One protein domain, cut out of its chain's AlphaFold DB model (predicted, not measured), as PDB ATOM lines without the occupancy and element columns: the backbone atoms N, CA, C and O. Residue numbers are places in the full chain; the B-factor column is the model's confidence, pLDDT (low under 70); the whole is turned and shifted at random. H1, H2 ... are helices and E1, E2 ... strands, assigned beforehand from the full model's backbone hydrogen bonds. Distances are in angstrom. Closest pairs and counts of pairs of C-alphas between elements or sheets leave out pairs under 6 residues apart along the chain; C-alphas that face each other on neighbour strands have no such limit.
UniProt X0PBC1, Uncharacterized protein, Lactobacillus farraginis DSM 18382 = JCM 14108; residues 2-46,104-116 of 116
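This is residues 2 to 46 and 104 to 116 of the 116 residues of an uncharacterized protein of Lactobacillus farraginis DSM 18382 = JCM 14108 (UniProt X0PBC1). Look for an open, loosely joined model: a short helix, H1, at one end, a small two-stranded hairpin, E1 and E2, at the other end, and a second two-stranded ribbon, E3 and E4, between them, off to one side. A mostly extended stretch, residues 11 to 19, spans the distance from the helix to the hairpin, and the last residues, 112 to 116, run on from E4 as a tail. The printed part has 58 residues, with one named helix and four named strands in the order H1, E1, E2, E3, E4; each pair of strands, E1 - E2 and E3 - E4, is an antiparallel sheet of two. The class is mixed, helices and strands, with under half of the residues, 25, in named elements. The whole is loose, with a radius of gyration of the C-alphas of 14.2 A, and spans 42 by 31 by 28 A.

Find C-alpha 2 at (34.102, -58.014, -34.260); from there H1 runs through residues 2 to 10, 11.5 A from first to last C-alpha. Go on to C-alpha 20 at (35.787, -32.994, -39.000), where E1, residues 20 to 23, begins and covers 10.1 A. E2 follows as residues 26 to 29, also 10.1 A, and E3 as residues 35 to 38, 10.0 A. Beyond the cut you reach E4, residues 108 to 111, 10.1 A long, which ends at C-alpha 111 at (35.370, -40.633, -22.028).

Begin at H1, where every O i to N i+4 pair is within hydrogen-bond range. H1 is apart from E2, E3 and E4. Next, look at the hairpin E1 and E2: the strands are antiparallel, with 156 degrees between their directions. Their C-alphas 20 and 29 face each other at 3.8 A, and N 21 and O 28 are within hydrogen-bond range at 2.9 A, as are N 26 and O 23 at 2.8 A. E3 is apart from both E1 and E2. Its neighbour is E4, antiparallel at 160 degrees; C-alphas 37 and 109 face each other at 4.6 A, and N 38 and O 108 are within hydrogen-bond range at 2.8 A. E4 is apart from E1 and E2.

The two C-alphas farthest apart are those of Val 9 and Asn 24, at 43.8 A. Residues 47 to 103 are not printed, and C-alphas 46 and 104 are 11.7 A apart across this cut, which lies in the link from E3 to E4. Of the links that are printed whole, E1 to E2 and E2 to E3 are tight, H1 to E1 is short, and none is long. The mean pLDDT of the printed part is 89.5; look for values under 70 at residues 43 to 44 and 115 to 116.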
ATOM      1  N   VAL A   2      34.424 -58.814 -35.468       83.06
ATOM      2  CA  VAL A   2      34.102 -58.014 -34.260       83.06
ATOM      3  C   VAL A   2      32.831 -57.160 -34.411       83.06
ATOM      4  O   VAL A   2      31.931 -57.273 -33.590       83.06
ATOM      5  N   LEU A   3      32.692 -56.376 -35.489       84.69
ATOM      6  CA  LEU A   3      31.482 -55.560 -35.725       84.69
ATOM      7  C   LEU A   3      30.203 -56.411 -35.814       84.69
ATOM      8  O   LEU A   3      29.160 -56.049 -35.278       84.69
ATOM      9  N   GLN A   4      30.305 -57.579 -36.451       85.69
ATOM     10  CA  GLN A   4      29.197 -58.525 -36.572       85.69
ATOM     11  C   GLN A   4      28.797 -59.112 -35.215       85.69
ATOM     12  O   GLN A   4      27.617 -59.346 -34.991       85.69
ATOM     13  N   TRP A   5      29.750 -59.318 -34.302       92.81
ATOM     14  CA  TRP A   5      29.451 -59.763 -32.943       92.81
ATOM     15  C   TRP A   5      28.655 -58.707 -32.162       92.81
ATOM     16  O   TRP A   5      27.644 -59.051 -31.559       92.81
ATOM     17  N   PHE A   6      29.036 -57.424 -32.240       89.44
ATOM     18  CA  PHE A   6      28.277 -56.330 -31.608       89.44
ATOM     19  C   PHE A   6      26.835 -56.272 -32.112       89.44
ATOM     20  O   PHE A   6      25.901 -56.158 -31.320       89.44
ATOM     21  N   SER A   7      26.655 -56.425 -33.422       89.38
ATOM     22  CA  SER A   7      25.328 -56.465 -34.028       89.38
ATOM     23  C   SER A   7      24.536 -57.712 -33.615       89.38
ATOM     24  O   SER A   7      23.392 -57.588 -33.190       89.38
ATOM     25  N   ALA A   8      25.135 -58.905 -33.680       92.06
ATOM     26  CA  ALA A   8      24.442 -60.173 -33.442       92.06
ATOM     27  C   ALA A   8      24.146 -60.464 -31.962       92.06
ATOM     28  O   ALA A   8      23.149 -61.112 -31.660       92.06
ATOM     29  N   VAL A   9      25.014 -60.026 -31.044       93.31
ATOM     30  CA  VAL A   9      24.908 -60.346 -29.610       93.31
ATOM     31  C   VAL A   9      24.309 -59.196 -28.811       93.31
ATOM     32  O   VAL A   9      23.511 -59.436 -27.910       93.31
ATOM     33  N   LEU A  10      24.681 -57.952 -29.130       90.75
ATOM     34  CA  LEU A  10      24.259 -56.770 -28.371       90.75
ATOM     35  C   LEU A  10      23.209 -55.927 -29.104       90.75
ATOM     36  O   LEU A  10      22.687 -54.980 -28.524       90.75
ATOM     37  N   GLY A  11      22.907 -56.236 -30.370       88.19
ATOM     38  CA  GLY A  11      22.004 -55.423 -31.186       88.19
ATOM     39  C   GLY A  11      22.560 -54.033 -31.514       88.19
ATOM     40  O   GLY A  11      21.797 -53.145 -31.882       88.19
ATOM     41  N   LEU A  12      23.874 -53.821 -31.370       88.75
ATOM     42  CA  LEU A  12      24.512 -52.519 -31.561       88.75
ATOM     43  C   LEU A  12      25.092 -52.382 -32.969       88.75
ATOM     44  O   LEU A  12      25.783 -53.272 -33.467       88.75
ATOM     45  N   SER A  13      24.866 -51.220 -33.583       89.06
ATOM     46  CA  SER A  13      25.585 -50.788 -34.780       89.06
ATOM     47  C   SER A  13      26.768 -49.918 -34.371       89.06
ATOM     48  O   SER A  13      26.601 -48.945 -33.640       89.06
ATOM     49  N   VAL A  14      27.965 -50.266 -34.840       89.69
ATOM     50  CA  VAL A  14      29.196 -49.530 -34.535       89.69
ATOM     51  C   VAL A  14      29.628 -48.755 -35.772       89.69
ATOM     52  O   VAL A  14      29.801 -49.332 -36.845       89.69
ATOM     53  N   VAL A  15      29.834 -47.451 -35.602       89.94
ATOM     54  CA  VAL A  15      30.305 -46.537 -36.647       89.94
ATOM     55  C   VAL A  15      31.572 -45.851 -36.155       89.94
ATOM     56  O   VAL A  15      31.607 -45.337 -35.039       89.94
ATOM     57  N   VAL A  16      32.607 -45.828 -36.994       92.06
ATOM     58  CA  VAL A  16      33.806 -45.012 -36.769       92.06
ATOM     59  C   VAL A  16      33.602 -43.681 -37.488       92.06
ATOM     60  O   VAL A  16      33.351 -43.665 -38.694       92.06
ATOM     61  N   TYR A  17      33.658 -42.571 -36.750       93.75
ATOM     62  CA  TYR A  17      33.347 -41.239 -37.270       93.75
ATOM     63  C   TYR A  17      34.563 -40.309 -37.210       93.75
ATOM     64  O   TYR A  17      34.735 -39.546 -36.267       93.75
ATOM     65  N   ASP A  18      35.386 -40.351 -38.258       95.56
ATOM     66  CA  ASP A  18      36.608 -39.539 -38.387       95.56
ATOM     67  C   ASP A  18      36.407 -38.232 -39.176       95.56
ATOM     68  O   ASP A  18      37.367 -37.598 -39.618       95.56
ATOM     69  N   LYS A  19      35.156 -37.807 -39.377       96.44
ATOM     70  CA  LYS A  19      34.867 -36.536 -40.049       96.44
ATOM     71  C   LYS A  19      35.146 -35.354 -39.118       96.44
ATOM     72  O   LYS A  19      35.030 -35.450 -37.895       96.44
ATOM     73  N   GLY A  20      35.454 -34.212 -39.718       96.38
ATOM     74  CA  GLY A  20      35.787 -32.994 -39.000       96.38
ATOM     75  C   GLY A  20      35.629 -31.750 -39.855       96.38
ATOM     76  O   GLY A  20      35.126 -31.810 -40.978       96.38
ATOM     77  N   TRP A  21      36.088 -30.637 -39.309       96.62
ATOM     78  CA  TRP A  21      36.108 -29.329 -39.943       96.62
ATOM     79  C   TRP A  21      37.546 -28.814 -40.021       96.62
ATOM     80  O   TRP A  21      38.440 -29.295 -39.319       96.62
ATOM     81  N   ASN A  22      37.779 -27.867 -40.924       97.19
ATOM     82  CA  ASN A  22      39.077 -27.240 -41.104       97.19
ATOM     83  C   ASN A  22      38.984 -25.766 -40.718       97.19
ATOM     84  O   ASN A  22      38.120 -25.057 -41.229       97.19
ATOM     85  N   ASP A  23      39.890 -25.332 -39.849       95.44
ATOM     86  CA  ASP A  23      40.109 -23.928 -39.526       95.44
ATOM     87  C   ASP A  23      41.456 -23.487 -40.084       95.44
ATOM     88  O   ASP A  23      42.502 -23.818 -39.518       95.44
ATOM     89  N   ASN A  24      41.450 -22.784 -41.217       95.25
ATOM     90  CA  ASN A  24      42.656 -22.191 -41.802       95.25
ATOM     91  C   ASN A  24      43.858 -23.160 -41.882       95.25
ATOM     92  O   ASN A  24      44.988 -22.810 -41.552       95.25
ATOM     93  N   GLY A  25      43.611 -24.405 -42.304       94.94
ATOM     94  CA  GLY A  25      44.621 -25.461 -42.416       94.94
ATOM     95  C   GLY A  25      44.687 -26.421 -41.226       94.94
ATOM     96  O   GLY A  25      45.252 -27.503 -41.362       94.94
ATOM     97  N   THR A  26      44.049 -26.103 -40.100       96.50
ATOM     98  CA  THR A  26      44.006 -26.970 -38.916       96.50
ATOM     99  C   THR A  26      42.767 -27.851 -38.951       96.50
ATOM    100  O   THR A  26      41.643 -27.369 -38.831       96.50
ATOM    101  N   PHE A  27      42.951 -29.159 -39.114       96.75
ATOM    102  CA  PHE A  27      41.843 -30.110 -39.080       96.75
ATOM    103  C   PHE A  27      41.477 -30.490 -37.639       96.75
ATOM    104  O   PHE A  27      42.334 -30.943 -36.881       96.75
ATOM    105  N   SER A  28      40.195 -30.368 -37.296       96.56
ATOM    106  CA  SER A  28      39.626 -30.784 -36.011       96.56
ATOM    107  C   SER A  28      38.471 -31.757 -36.235       96.56
ATOM    108  O   SER A  28      37.557 -31.472 -37.008       96.56
ATOM    109  N   LYS A  29      38.475 -32.908 -35.550       96.50
ATOM    110  CA  LYS A  29      37.373 -33.883 -35.635       96.50
ATOM    111  C   LYS A  29      36.100 -33.327 -34.991       96.50
ATOM    112  O   LYS A  29      36.167 -32.640 -33.975       96.50
ATOM    113  N   PHE A  30      34.936 -33.666 -35.548       95.44
ATOM    114  CA  PHE A  30      33.640 -33.320 -34.943       95.44
ATOM    115  C   PHE A  30      33.416 -34.057 -33.622       95.44
ATOM    116  O   PHE A  30      32.869 -33.496 -32.678       95.44
ATOM    117  N   ILE A  31      33.844 -35.319 -33.568       94.62
ATOM    118  CA  ILE A  31      33.896 -36.120 -32.350       94.62
ATOM    119  C   ILE A  31      35.384 -36.295 -32.026       94.62
ATOM    120  O   ILE A  31      36.084 -36.946 -32.802       94.62
ATOM    121  N   PRO A  32      35.894 -35.689 -30.940       93.62
ATOM    122  CA  PRO A  32      37.288 -35.847 -30.545       93.62
ATOM    123  C   PRO A  32      37.654 -37.309 -30.271       93.62
ATOM    124  O   PRO A  32      36.810 -38.112 -29.867       93.62
ATOM    125  N   ASP A  33      38.936 -37.636 -30.425       92.75
ATOM    126  CA  ASP A  33      39.447 -38.956 -30.057       92.75
ATOM    127  C   ASP A  33      39.232 -39.242 -28.565       92.75
ATOM    128  O   ASP A  33      39.217 -38.341 -27.722       92.75
ATOM    129  N   GLY A  34      39.059 -40.521 -28.229       93.94
ATOM    130  CA  GLY A  34      38.800 -40.932 -26.850       93.94
ATOM    131  C   GLY A  34      37.363 -40.721 -26.379       93.94
ATOM    132  O   GLY A  34      37.108 -40.825 -25.179       93.94
ATOM    133  N   LYS A  35      36.434 -40.443 -27.299       94.81
ATOM    134  CA  LYS A  35      34.995 -40.393 -27.033       94.81
ATOM    135  C   LYS A  35      34.296 -41.599 -27.658       94.81
ATOM    136  O   LYS A  35      34.560 -41.954 -28.804       94.81
ATOM    137  N   VAL A  36      33.365 -42.198 -26.922       94.38
ATOM    138  CA  VAL A  36      32.404 -43.178 -27.449       94.38
ATOM    139  C   VAL A  36      31.004 -42.645 -27.187       94.38
ATOM    140  O   VAL A  36      30.663 -42.346 -26.045       94.38
ATOM    141  N   ILE A  37      30.196 -42.509 -28.240       93.88
ATOM    142  CA  ILE A  37      28.829 -41.990 -28.145       93.88
ATOM    143  C   ILE A  37      27.849 -43.132 -28.401       93.88
ATOM    144  O   ILE A  37      27.913 -43.790 -29.438       93.88
ATOM    145  N   LEU A  38      26.932 -43.348 -27.461       92.50
ATOM    146  CA  LEU A  38      25.798 -44.250 -27.616       92.50
ATOM    147  C   LEU A  38      24.565 -43.419 -27.962       92.50
ATOM    148  O   LEU A  38      24.165 -42.538 -27.196       92.50
ATOM    149  N   LEU A  39      23.977 -43.708 -29.119       92.12
ATOM    150  CA  LEU A  39      22.754 -43.076 -29.603       92.12
ATOM    151  C   LEU A  39      21.607 -44.097 -29.579       92.12
ATOM    152  O   LEU A  39      21.832 -45.261 -29.920       92.12
ATOM    153  N   PRO A  40      20.390 -43.688 -29.188       89.44
ATOM    154  CA  PRO A  40      19.226 -44.562 -29.220       89.44
ATOM    155  C   PRO A  40      18.724 -44.766 -30.654       89.44
ATOM    156  O   PRO A  40      18.903 -43.916 -31.526       89.44
ATOM    157  N   GLY A  41      18.008 -45.868 -30.868       80.19
ATOM    158  CA  GLY A  41      17.347 -46.162 -32.136       80.19
ATOM    159  C   GLY A  41      18.251 -46.844 -33.162       80.19
ATOM    160  O   GLY A  41      19.253 -47.474 -32.830       80.19
ATOM    161  N   SER A  42      17.842 -46.767 -34.426       70.25
ATOM    162  CA  SER A  42      18.633 -47.250 -35.559       70.25
ATOM    163  C   SER A  42      19.333 -46.078 -36.244       70.25
ATOM    164  O   SER A  42      18.914 -44.934 -36.082       70.25
ATOM    165  N   ALA A  43      20.345 -46.351 -37.073       65.56
ATOM    166  CA  ALA A  43      21.062 -45.317 -37.829       65.56
ATOM    167  C   ALA A  43      20.147 -44.396 -38.672       65.56
ATOM    168  O   ALA A  43      20.556 -43.293 -39.018       65.56
ATOM    169  N   ASN A  44      18.918 -44.829 -38.975       68.56
ATOM    170  CA  ASN A  44      17.957 -44.100 -39.806       68.56
ATOM    171  C   ASN A  44      16.800 -43.479 -39.008       68.56
ATOM    172  O   ASN A  44      15.843 -42.986 -39.599       68.56
ATOM    173  N   THR A  45      16.834 -43.537 -37.676       82.62
ATOM    174  CA  THR A  45      15.797 -42.945 -36.827       82.62
ATOM    175  C   THR A  45      16.283 -41.588 -36.318       82.62
ATOM    176  O   THR A  45      17.270 -41.552 -35.583       82.62
ATOM    177  N   PRO A  46      15.627 -40.469 -36.678       85.81
ATOM    178  CA  PRO A  46      16.022 -39.156 -36.183       85.81
ATOM    179  C   PRO A  46      15.975 -39.098 -34.650       85.81
ATOM    180  O   PRO A  46      14.974 -39.461 -34.037       85.81
ATOM    181  N   ALA A 104      17.447 -36.526 -25.820       91.00
ATOM    182  CA  ALA A 104      18.738 -36.191 -25.201       91.00
ATOM    183  C   ALA A 104      19.068 -37.033 -23.953       91.00
ATOM    184  O   ALA A 104      20.214 -37.422 -23.755       91.00
ATOM    185  N   LYS A 105      18.059 -37.394 -23.144       93.00
ATOM    186  CA  LYS A 105      18.226 -38.257 -21.955       93.00
ATOM    187  C   LYS A 105      18.616 -39.710 -22.270       93.00
ATOM    188  O   LYS A 105      18.901 -40.466 -21.349       93.00
ATOM    189  N   GLN A 106      18.572 -40.111 -23.535       92.44
ATOM    190  CA  GLN A 106      18.919 -41.450 -24.015       92.44
ATOM    191  C   GLN A 106      20.268 -41.467 -24.753       92.44
ATOM    192  O   GLN A 106      20.672 -42.510 -25.258       92.44
ATOM    193  N   VAL A 107      20.954 -40.321 -24.834       91.94
ATOM    194  CA  VAL A 107      22.288 -40.198 -25.425       91.94
ATOM    195  C   VAL A 107      23.329 -40.272 -24.316       91.94
ATOM    196  O   VAL A 107      23.242 -39.542 -23.330       91.94
ATOM    197  N   PHE A 108      24.337 -41.125 -24.495       93.62
ATOM    198  CA  PHE A 108      25.441 -41.268 -23.545       93.62
ATOM    199  C   PHE A 108      26.765 -40.980 -24.235       93.62
ATOM    200  O   PHE A 108      27.031 -41.495 -25.319       93.62
ATOM    201  N   ILE A 109      27.605 -40.175 -23.590       94.50
ATOM    202  CA  ILE A 109      28.955 -39.856 -24.055       94.50
ATOM    203  C   ILE A 109      29.923 -40.386 -23.006       94.50
ATOM    204  O   ILE A 109      29.830 -40.023 -21.835       94.50
ATOM    205  N   LEU A 110      30.818 -41.273 -23.430       95.12
ATOM    206  CA  LEU A 110      31.827 -41.885 -22.582       95.12
ATOM    207  C   LEU A 110      33.209 -41.363 -22.954       95.12
ATOM    208  O   LEU A 110      33.599 -41.391 -24.123       95.12
ATOM    209  N   ASP A 111      33.960 -40.983 -21.928       94.88
ATOM    210  CA  ASP A 111      35.370 -40.633 -22.028       94.88
ATOM    211  C   ASP A 111      36.197 -41.881 -21.734       94.88
ATOM    212  O   ASP A 111      36.188 -42.397 -20.618       94.88
ATOM    213  N   VAL A 112      36.874 -42.403 -22.756       93.81
ATOM    214  CA  VAL A 112      37.618 -43.673 -22.663       93.81
ATOM    215  C   VAL A 112      39.121 -43.480 -22.488       93.81
ATOM    216  O   VAL A 112      39.857 -44.447 -22.299       93.81
ATOM    217  N   LEU A 113      39.587 -42.234 -22.534       89.06
ATOM    218  CA  LEU A 113      40.945 -41.877 -22.147       89.06
ATOM    219  C   LEU A 113      40.943 -41.483 -20.672       89.06
ATOM    220  O   LEU A 113      40.107 -40.691 -20.241       89.06
ATOM    221  N   ALA A 114      41.883 -42.032 -19.901       76.38
ATOM    222  CA  ALA A 114      42.073 -41.628 -18.517       76.38
ATOM    223  C   ALA A 114      42.358 -40.122 -18.461       76.38
ATOM    224  O   ALA A 114      43.260 -39.632 -19.149       76.38
ATOM    225  N   SER A 115      41.597 -39.395 -17.641       64.38
ATOM    226  CA  SER A 115      41.943 -38.019 -17.305       64.38
ATOM    227  C   SER A 115      43.284 -38.065 -16.575       64.38
ATOM    228  O   SER A 115      43.411 -38.785 -15.584       64.38
ATOM    229  N   LYS A 116      44.299 -37.392 -17.123       53.44
ATOM    230  CA  LYS A 116      45.566 -37.196 -16.412       53.44
ATOM    231  C   LYS A 116      45.349 -36.362 -15.157       53.44
ATOM    232  O   LYS A 116      44.447 -35.494 -15.192       53.44
TER     233      LYS A 116